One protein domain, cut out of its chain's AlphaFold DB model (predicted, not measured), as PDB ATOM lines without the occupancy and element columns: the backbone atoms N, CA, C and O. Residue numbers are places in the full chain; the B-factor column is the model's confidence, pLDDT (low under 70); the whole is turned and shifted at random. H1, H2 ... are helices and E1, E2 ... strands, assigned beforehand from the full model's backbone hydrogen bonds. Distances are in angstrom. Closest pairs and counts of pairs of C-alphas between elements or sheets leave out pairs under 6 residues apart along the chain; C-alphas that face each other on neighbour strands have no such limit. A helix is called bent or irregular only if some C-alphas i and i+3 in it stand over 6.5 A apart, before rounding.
ATOM      1  N   GLY A  39      19.148 -10.359  83.574       76.25
ATOM      2  CA  GLY A  39      20.105 -10.696  82.524       76.25
ATOM      3  C   GLY A  39      19.412 -10.923  81.176       76.25
ATOM      4  O   GLY A  39      18.258 -11.360  81.094       76.25
ATOM      5  N   SER A  40      20.075 -10.523  80.097       70.12
ATOM      6  CA  SER A  40      19.773 -10.886  78.717       70.12
ATOM      7  C   SER A  40      20.945 -10.519  77.793       70.12
ATOM      8  O   SER A  40      21.200  -9.336  77.555       70.12
ATOM      9  N   HIS A  41      21.528 -11.525  77.127       67.00
ATOM     10  CA  HIS A  41      22.666 -11.379  76.204       67.00
ATOM     11  C   HIS A  41      22.531 -10.246  75.165       67.00
ATOM     12  O   HIS A  41      23.508  -9.605  74.794       67.00
ATOM     13  N   ARG A  42      21.314  -9.970  74.676       73.31
ATOM     14  CA  ARG A  42      21.075  -8.943  73.644       73.31
ATOM     15  C   ARG A  42      20.741  -7.562  74.199       73.31
ATOM     16  O   ARG A  42      20.720  -6.603  73.436       73.31
ATOM     17  N   SER A  43      20.410  -7.456  75.485       78.75
ATOM     18  CA  SER A  43      19.871  -6.219  76.061       78.75
ATOM     19  C   SER A  43      20.539  -5.766  77.357       78.75
ATOM     20  O   SER A  43      20.176  -4.701  77.850       78.75
ATOM     21  N   ALA A  44      21.546  -6.491  77.859       83.88
ATOM     22  CA  ALA A  44      22.307  -6.149  79.060       83.88
ATOM     23  C   ALA A  44      22.784  -4.687  79.065       83.88
ATOM     24  O   ALA A  44      22.453  -3.937  79.981       83.88
ATOM     25  N   VAL A  45      23.450  -4.233  77.997       87.88
ATOM     26  CA  VAL A  45      23.955  -2.849  77.888       87.88
ATOM     27  C   VAL A  45      22.828  -1.815  77.989       87.88
ATOM     28  O   VAL A  45      22.907  -0.887  78.791       87.88
ATOM     29  N   ALA A  46      21.754  -1.985  77.211       90.00
ATOM     30  CA  ALA A  46      20.622  -1.057  77.217       90.00
ATOM     31  C   ALA A  46      19.917  -1.028  78.584       90.00
ATOM     32  O   ALA A  46      19.534   0.033  79.074       90.00
ATOM     33  N   ARG A  47      19.789  -2.194  79.227       91.31
ATOM     34  CA  ARG A  47      19.217  -2.347  80.568       91.31
ATOM     35  C   ARG A  47      20.065  -1.639  81.623       91.31
ATOM     36  O   ARG A  47      19.513  -0.861  82.395       91.31
ATOM     37  N   VAL A  48      21.387  -1.816  81.612       93.25
ATOM     38  CA  VAL A  48      22.299  -1.085  82.512       93.25
ATOM     39  C   VAL A  48      22.167   0.423  82.311       93.25
ATOM     40  O   VAL A  48      22.006   1.152  83.285       93.25
ATOM     41  N   GLN A  49      22.170   0.906  81.065       94.81
ATOM     42  CA  GLN A  49      22.046   2.339  80.776       94.81
ATOM     43  C   GLN A  49      20.745   2.939  81.323       94.81
ATOM     44  O   GLN A  49      20.767   4.005  81.943       94.81
ATOM     45  N   VAL A  50      19.615   2.251  81.131       94.62
ATOM     46  CA  VAL A  50      18.323   2.683  81.680       94.62
ATOM     47  C   VAL A  50      18.358   2.678  83.207       94.62
ATOM     48  O   VAL A  50      17.951   3.662  83.817       94.62
ATOM     49  N   THR A  51      18.894   1.635  83.835       95.06
ATOM     50  CA  THR A  51      18.983   1.547  85.300       95.06
ATOM     51  C   THR A  51      19.861   2.643  85.899       95.06
ATOM     52  O   THR A  51      19.465   3.274  86.877       95.06
ATOM     53  N   VAL A  52      21.011   2.944  85.289       96.38
ATOM     54  CA  VAL A  52      21.873   4.064  85.703       96.38
ATOM     55  C   VAL A  52      21.123   5.391  85.611       96.38
ATOM     56  O   VAL A  52      21.247   6.235  86.499       96.38
ATOM     57  N   ARG A  53      20.316   5.587  84.565       95.88
ATOM     58  CA  ARG A  53      19.469   6.776  84.448       95.88
ATOM     59  C   ARG A  53      18.425   6.833  85.567       95.88
ATOM     60  O   ARG A  53      18.329   7.859  86.226       95.88
ATOM     61  N   LEU A  54      17.700   5.743  85.824       94.94
ATOM     62  CA  LEU A  54      16.705   5.679  86.905       94.94
ATOM     63  C   LEU A  54      17.322   5.980  88.278       94.94
ATOM     64  O   LEU A  54      16.703   6.655  89.099       94.94
ATOM     65  N   TRP A  55      18.546   5.506  88.515       95.06
ATOM     66  CA  TRP A  55      19.309   5.807  89.724       95.06
ATOM     67  C   TRP A  55      19.621   7.302  89.841       95.06
ATOM     68  O   TRP A  55      19.333   7.920  90.864       95.06
ATOM     69  N   ARG A  56      20.169   7.903  88.778       94.94
ATOM     70  CA  ARG A  56      20.509   9.337  88.741       94.94
ATOM     71  C   ARG A  56      19.286  10.233  88.899       94.94
ATOM     72  O   ARG A  56      19.371  11.247  89.583       94.94
ATOM     73  N   ASP A  57      18.155   9.827  88.331       94.94
ATOM     74  CA  ASP A  57      16.877  10.534  88.442       94.94
ATOM     75  C   ASP A  57      16.241  10.372  89.847       94.94
ATOM     76  O   ASP A  57      15.176  10.927  90.121       94.94
ATOM     77  N   GLY A  58      16.869   9.616  90.760       94.25
ATOM     78  CA  GLY A  58      16.373   9.385  92.120       94.25
ATOM     79  C   GLY A  58      15.079   8.570  92.159       94.25
ATOM     80  O   GLY A  58      14.292   8.694  93.102       94.25
ATOM     81  N   LEU A  59      14.832   7.777  91.110       94.38
ATOM     82  CA  LEU A  59      13.640   6.947  90.967       94.38
ATOM     83  C   LEU A  59      13.805   5.570  91.604       94.38
ATOM     84  O   LEU A  59      12.795   4.933  91.888       94.38
ATOM     85  N   VAL A  60      15.036   5.115  91.843       94.19
ATOM     86  CA  VAL A  60      15.308   3.808  92.460       94.19
ATOM     87  C   VAL A  60      16.350   3.921  93.570       94.19
ATOM     88  O   VAL A  60      17.355   4.608  93.407       94.19
ATOM     89  N   GLY A  61      16.102   3.257  94.702       90.88
ATOM     90  CA  GLY A  61      16.990   3.278  95.874       90.88
ATOM     91  C   GLY A  61      17.976   2.107  95.966       90.88
ATOM     92  O   GLY A  61      19.004   2.221  96.632       90.88
ATOM     93  N   ARG A  62      17.681   0.985  95.299       94.75
ATOM     94  CA  ARG A  62      18.529  -0.216  95.192       94.75
ATOM     95  C   ARG A  62      18.314  -0.900  93.846       94.75
ATOM     96  O   ARG A  62      17.270  -0.718  93.220       94.75
ATOM     97  N   VAL A  63      19.272  -1.718  93.425       93.44
ATOM     98  CA  VAL A  63      19.204  -2.507  92.189       93.44
ATOM     99  C   VAL A  63      19.490  -3.968  92.515       93.44
ATOM    100  O   VAL A  63      20.531  -4.262  93.080       93.44
ATOM    101  N   LEU A  64      18.593  -4.880  92.153       92.06
ATOM    102  CA  LEU A  64      18.839  -6.321  92.165       92.06
ATOM    103  C   LEU A  64      19.138  -6.767  90.738       92.06
ATOM    104  O   LEU A  64      18.270  -6.672  89.871       92.06
ATOM    105  N   VAL A  65      20.353  -7.244  90.500       88.88
ATOM    106  CA  VAL A  65      20.756  -7.861  89.238       88.88
ATOM    107  C   VAL A  65      20.603  -9.364  89.386       88.88
ATOM    108  O   VAL A  65      21.195  -9.950  90.285       88.88
ATOM    109  N   THR A  66      19.802  -9.972  88.518       83.44
ATOM    110  CA  THR A  66      19.529 -11.413  88.524       83.44
ATOM    111  C   THR A  66      19.843 -12.011  87.161       83.44
ATOM    112  O   THR A  66      19.426 -11.485  86.123       83.44
ATOM    113  N   GLY A  67      20.597 -13.104  87.162       73.19
ATOM    114  CA  GLY A  67      20.955 -13.856  85.966       73.19
ATOM    115  C   GLY A  67      21.985 -14.937  86.281       73.19
ATOM    116  O   GLY A  67      22.961 -14.682  86.982       73.19
ATOM    117  N   GLY A  68      21.759 -16.148  85.776       65.06
ATOM    118  CA  GLY A  68      22.667 -17.279  85.965       65.06
ATOM    119  C   GLY A  68      23.881 -17.279  85.037       65.06
ATOM    120  O   GLY A  68      24.077 -16.392  84.204       65.06
ATOM    121  N   GLU A  69      24.703 -18.318  85.178       55.78
ATOM    122  CA  GLU A  69      25.868 -18.569  84.322       55.78
ATOM    123  C   GLU A  69      25.457 -18.760  82.861       55.78
ATOM    124  O   GLU A  69      24.663 -19.651  82.554       55.78
ATOM    125  N   TYR A  70      26.047 -17.980  81.942       58.81
ATOM    126  CA  TYR A  70      26.143 -18.407  80.547       58.81
ATOM    127  C   TYR A  70      27.302 -17.760  79.776       58.81
ATOM    128  O   TYR A  70      27.133 -16.745  79.108       58.81
ATOM    129  N   THR A  71      28.461 -18.425  79.775       47.19
ATOM    130  CA  THR A  71      29.451 -18.405  78.681       47.19
ATOM    131  C   THR A  71      30.261 -19.712  78.710       47.19
ATOM    132  O   THR A  71      30.458 -20.293  79.774       47.19
ATOM    133  N   ALA A  72      30.815 -20.155  77.572       48.62
ATOM    134  CA  ALA A  72      31.824 -21.233  77.517       48.62
ATOM    135  C   ALA A  72      33.133 -20.896  78.283       48.62
ATOM    136  O   ALA A  72      34.054 -21.706  78.329       48.62
ATOM    137  N   LEU A  73      33.203 -19.690  78.859       51.56
ATOM    138  CA  LEU A  73      34.321 -19.095  79.588       51.56
ATOM    139  C   LEU A  73      34.015 -18.897  81.089       51.56
ATOM    140  O   LEU A  73      34.859 -18.373  81.807       51.56
ATOM    141  N   GLY A  74      32.833 -19.305  81.575       53.62
ATOM    142  CA  GLY A  74      32.501 -19.299  83.007       53.62
ATOM    143  C   GLY A  74      32.223 -17.922  83.626       53.62
ATOM    144  O   GLY A  74      32.197 -17.810  84.846       53.62
ATOM    145  N   GLN A  75      32.015 -16.869  82.828       54.56
ATOM    146  CA  GLN A  75      31.638 -15.550  83.354       54.56
ATOM    147  C   GLN A  75      30.113 -15.393  83.466       54.56
ATOM    148  O   GLN A  75      29.361 -15.719  82.542       54.56
ATOM    149  N   LEU A  76      29.681 -14.912  84.635       70.06
ATOM    150  CA  LEU A  76      28.297 -14.654  85.033       70.06
ATOM    151  C   LEU A  76      27.840 -13.298  84.473       70.06
ATOM    152  O   LEU A  76      28.349 -12.266  84.894       70.06
ATOM    153  N   GLU A  77      26.844 -13.274  83.585       74.56
ATOM    154  CA  GLU A  77      26.280 -12.037  83.008       74.56
ATOM    155  C   GLU A  77      25.906 -10.997  84.083       74.56
ATOM    156  O   GLU A  77      26.125  -9.794  83.931       74.56
ATOM    157  N   ALA A  78      25.373 -11.470  85.208       78.38
ATOM    158  CA  ALA A  78      24.991 -10.614  86.317       78.38
ATOM    159  C   ALA A  78      26.198  -9.874  86.938       78.38
ATOM    160  O   ALA A  78      26.049  -8.728  87.368       78.38
ATOM    161  N   HIS A  79      27.397 -10.475  86.934       81.88
ATOM    162  CA  HIS A  79      28.627  -9.809  87.379       81.88
ATOM    163  C   HIS A  79      29.009  -8.659  86.445       81.88
ATOM    164  O   HIS A  79      29.218  -7.546  86.918       81.88
ATOM    165  N   GLU A  80      29.026  -8.888  85.130       84.62
ATOM    166  CA  GLU A  80      29.361  -7.843  84.150       84.62
ATOM    167  C   GLU A  80      28.386  -6.662  84.236       84.62
ATOM    168  O   GLU A  80      28.776  -5.493  84.204       84.62
ATOM    169  N   MET A  81      27.094  -6.956  84.401       88.06
ATOM    170  CA  MET A  81      26.073  -5.931  84.591       88.06
ATOM    171  C   MET A  81      26.257  -5.176  85.913       88.06
ATOM    172  O   MET A  81      26.077  -3.959  85.941       88.06
ATOM    173  N   CYS A  82      26.635  -5.863  86.994       89.12
ATOM    174  CA  CYS A  82      26.958  -5.244  88.279       89.12
ATOM    175  C   CYS A  82      28.152  -4.288  88.154       89.12
ATOM    176  O   CYS A  82      28.051  -3.121  88.540       89.12
ATOM    177  N   GLU A  83      29.248  -4.731  87.536       89.69
ATOM    178  CA  GLU A  83      30.426  -3.895  87.290       89.69
ATOM    179  C   GLU A  83      30.077  -2.664  86.448       89.69
ATOM    180  O   GLU A  83      30.466  -1.544  86.782       89.69
ATOM    181  N   ALA A  84      29.265  -2.841  85.403       91.88
ATOM    182  CA  ALA A  84      28.820  -1.743  84.555       91.88
ATOM    183  C   ALA A  84      27.905  -0.744  85.295       91.88
ATOM    184  O   ALA A  84      27.992   0.463  85.055       91.88
ATOM    185  N   LEU A  85      27.059  -1.203  86.226       93.19
ATOM    186  CA  LEU A  85      26.267  -0.325  87.099       93.19
ATOM    187  C   LEU A  85      27.162   0.487  88.040       93.19
ATOM    188  O   LEU A  85      26.948   1.694  88.199       93.19
ATOM    189  N   VAL A  86      28.177  -0.153  88.626       93.62
ATOM    190  CA  VAL A  86      29.144   0.508  89.513       93.62
ATOM    191  C   VAL A  86      29.955   1.551  88.752       93.62
ATOM    192  O   VAL A  86      30.030   2.702  89.187       93.62
ATOM    193  N   ALA A  87      30.467   1.206  87.570       93.94
ATOM    194  CA  ALA A  87      31.133   2.149  86.673       93.94
ATOM    195  C   ALA A  87      30.202   3.301  86.238       93.94
ATOM    196  O   ALA A  87      30.648   4.430  86.035       93.94
ATOM    197  N   GLY A  88      28.894   3.044  86.146       93.06
ATOM    198  CA  GLY A  88      27.858   4.039  85.864       93.06
ATOM    199  C   GLY A  88      27.532   4.992  87.024       93.06
ATOM    200  O   GLY A  88      26.808   5.973  86.812       93.06
ATOM    201  N   GLY A  89      28.072   4.750  88.223       92.56
ATOM    202  CA  GLY A  89      27.901   5.591  89.411       92.56
ATOM    203  C   GLY A  89      26.888   5.072  90.438       92.56
ATOM    204  O   GLY A  89      26.553   5.805  91.370       92.56
ATOM    205  N   VAL A  90      26.395   3.837  90.298       93.31
ATOM    206  CA  VAL A  90      25.591   3.178  91.340       93.31
ATOM    207  C   VAL A  90      26.550   2.590  92.383       93.31
ATOM    208  O   VAL A  90      27.340   1.714  92.045       93.31
ATOM    209  N   PRO A  91      26.540   3.022  93.655       92.12
ATOM    210  CA  PRO A  91      27.466   2.470  94.638       92.12
ATOM    211  C   PRO A  91      27.196   0.977  94.846       92.12
ATOM    212  O   PRO A  91      26.053   0.613  95.113       92.12
ATOM    213  N   GLY A  92      28.240   0.140  94.822       89.00
ATOM    214  CA  GLY A  92      28.108  -1.324  94.910       89.00
ATOM    215  C   GLY A  92      27.269  -1.821  96.094       89.00
ATOM    216  O   GLY A  92      26.492  -2.746  95.938       89.00
ATOM    217  N   ARG A  93      27.294  -1.127  97.243       89.88
ATOM    218  CA  ARG A  93      26.439  -1.437  98.411       89.88
ATOM    219  C   ARG A  93      24.920  -1.339  98.167       89.88
ATOM    220  O   ARG A  93      24.143  -1.772  99.009       89.88
ATOM    221  N   CYS A 100      22.411 -17.208  90.722       62.34
ATOM    222  CA  CYS A 100      21.981 -18.599  90.723       62.34
ATOM    223  C   CYS A 100      20.624 -18.805  90.023       62.34
ATOM    224  O   CYS A 100      20.139 -19.937  89.963       62.34
ATOM    225  N   ALA A 101      20.040 -17.752  89.442       58.47
ATOM    226  CA  ALA A 101      18.868 -17.835  88.585       58.47
ATOM    227  C   ALA A 101      19.146 -18.698  87.347       58.47
ATOM    228  O   ALA A 101      19.746 -18.259  86.367       58.47
ATOM    229  N   ASP A 102      18.652 -19.934  87.366       55.28
ATOM    230  CA  ASP A 102      18.517 -20.756  86.172       55.28
ATOM    231  C   ASP A 102      17.202 -20.451  85.431       55.28
ATOM    232  O   ASP A 102      16.322 -19.729  85.903       55.28
ATOM    233  N   GLN A 103      17.062 -21.031  84.240       49.50
ATOM    234  CA  GLN A 103      15.951 -20.830  83.296       49.50
ATOM    235  C   GLN A 103      14.557 -21.179  83.880       49.50
ATOM    236  O   GLN A 103      13.548 -20.974  83.208       49.50
ATOM    237  N   TYR A 104      14.497 -21.709  85.111       42.12
ATOM    238  CA  TYR A 104      13.309 -22.248  85.773       42.12
ATOM    239  C   TYR A 104      12.938 -21.543  87.088       42.12
ATOM    240  O   TYR A 104      12.037 -22.002  87.791       42.12
ATOM    241  N   GLY A 105      13.567 -20.410  87.421       43.12
ATOM    242  CA  GLY A 105      13.124 -19.574  88.541       43.12
ATOM    243  C   GLY A 105      13.300 -20.225  89.915       43.12
ATOM    244  O   GLY A 105      12.464 -20.031  90.804       43.12
ATOM    245  N   ARG A 106      14.367 -21.011  90.116       42.12
ATOM    246  CA  ARG A 106      14.721 -21.477  91.464       42.12
ATOM    247  C   ARG A 106      15.097 -20.300  92.370       42.12
ATOM    248  O   ARG A 106      15.749 -19.351  91.951       42.12
ATOM    249  N   LYS A 107      14.654 -20.373  93.630       33.72
ATOM    250  CA  LYS A 107      15.002 -19.413  94.687       33.72
ATOM    251  C   LYS A 107      16.472 -19.565  95.049       33.72
ATOM    252  O   LYS A 107      16.880 -20.672  95.398       33.72
ATOM    253  N   CYS A 108      17.210 -18.463  95.064       42.00
ATOM    254  CA  CYS A 108      18.592 -18.462  95.519       42.00
ATOM    255  C   CYS A 108      18.835 -17.392  96.580       42.00
ATOM    256  O   CYS A 108      18.267 -16.301  96.536       42.00
ATOM    257  N   GLU A 109      19.612 -17.785  97.589       38.00
ATOM    258  CA  GLU A 109      19.937 -16.984  98.762       38.00
ATOM    259  C   GLU A 109      20.803 -15.789  98.367       38.00
ATOM    260  O   GLU A 109      21.786 -15.912  97.639       38.00
ATOM    261  N   VAL A 110      20.400 -14.616  98.851       39.09
ATOM    262  CA  VAL A 110      21.120 -13.363  98.647       39.09
ATOM    263  C   VAL A 110      22.389 -13.409  99.494       39.09
ATOM    264  O   VAL A 110      22.298 -13.448 100.720       39.09
ATOM    265  N   LEU A 111      23.558 -13.393  98.853       38.31
ATOM    266  CA  LEU A 111      24.821 -13.166  99.552       38.31
ATOM    267  C   LEU A 111      24.849 -11.697  99.998       38.31
ATOM    268  O   LEU A 111      24.906 -10.787  99.170       38.31
ATOM    269  N   SER A 112      24.698 -11.497 101.308       33.97
ATOM    270  CA  SER A 112      24.723 -10.205 102.008       33.97
ATOM    271  C   SER A 112      26.136  -9.710 102.269       33.97
ATOM    272  O   SER A 112      26.936 -10.548 102.747       33.97
TER     273      SER A 112
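What this domain is: This is residues 39 to 93 and 100 to 112 of the 112 residues of an uncharacterized protein of Pseudovibrio sp. Ad26 (UniProt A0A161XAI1). Two helices, H1 and H2, pack together side by side at a slant and run the same way; between them in sequence the chain turns back through one short strand, E1, whose centre makes a triangle with the helix centres. A stretch with no named element, residues 100 to 112, comes after a cut and lies away from the middle, its C-alphas 12 to 18 A from the mean of all C-alphas. The printed part has 68 residues, with two named helices and one named strand in the order H1, E1, H2, and E1 pairs with no named strand. Under half of the residues, 28 of 68, are in named elements, and among these the class is mostly helix. The whole is compact, with a radius of gyration of the C-alphas of 12.5 A and spans of 34 by 25 by 18 A.

Where its parts are: The printed part begins at Gly 39, with its C-alpha at (20.105, -10.696, 82.524). H1 is residues 44 to 56, 18.4 A from first to last C-alpha, and begins with C-alpha 44 at (22.307, -6.149, 79.060). A short link of 6 residues leads to E1, residues 63 to 66, 9.6 A long. A short link of 10 residues leads from E1 to H2, residues 77 to 87, 15.4 A long, which ends with C-alpha 87 at (31.133, 2.149, 86.673).

How they stand to each other: H1 and H2 touch, with 7 pairs of C-alphas within 8 A; the closest are those of Val 48 and Leu 85, 6.1 A apart. They run the same way at a steep tilt of 38 degrees. The closest C-alphas of E1 and H2 are those of Val 65 and Ala 78, 5.8 A apart, one of 4 pairs within 8 A. The closest C-alphas of H1 and E1 are those of Thr 51 and Val 63, 8.0 A apart. In H1 and H2 every O i to N i+4 pair is within hydrogen-bond range. Neither helix is bent.

The domain as a whole: The two C-alphas farthest apart are those of Gly 58 and Ala 72, at 37.3 A. Residues 94 to 99 are not printed, and C-alphas 93 and 100 are 19.3 A apart across the cut. Neither link between named elements is long. The printed part ends at Ser 112, the chain's last residue, whose C-alpha is 20.0 A from that of Gly 39. The mean pLDDT of the printed part is 75.9, and it is under 70 in 22 residues: 41, 68 to 75, and 100 to 112.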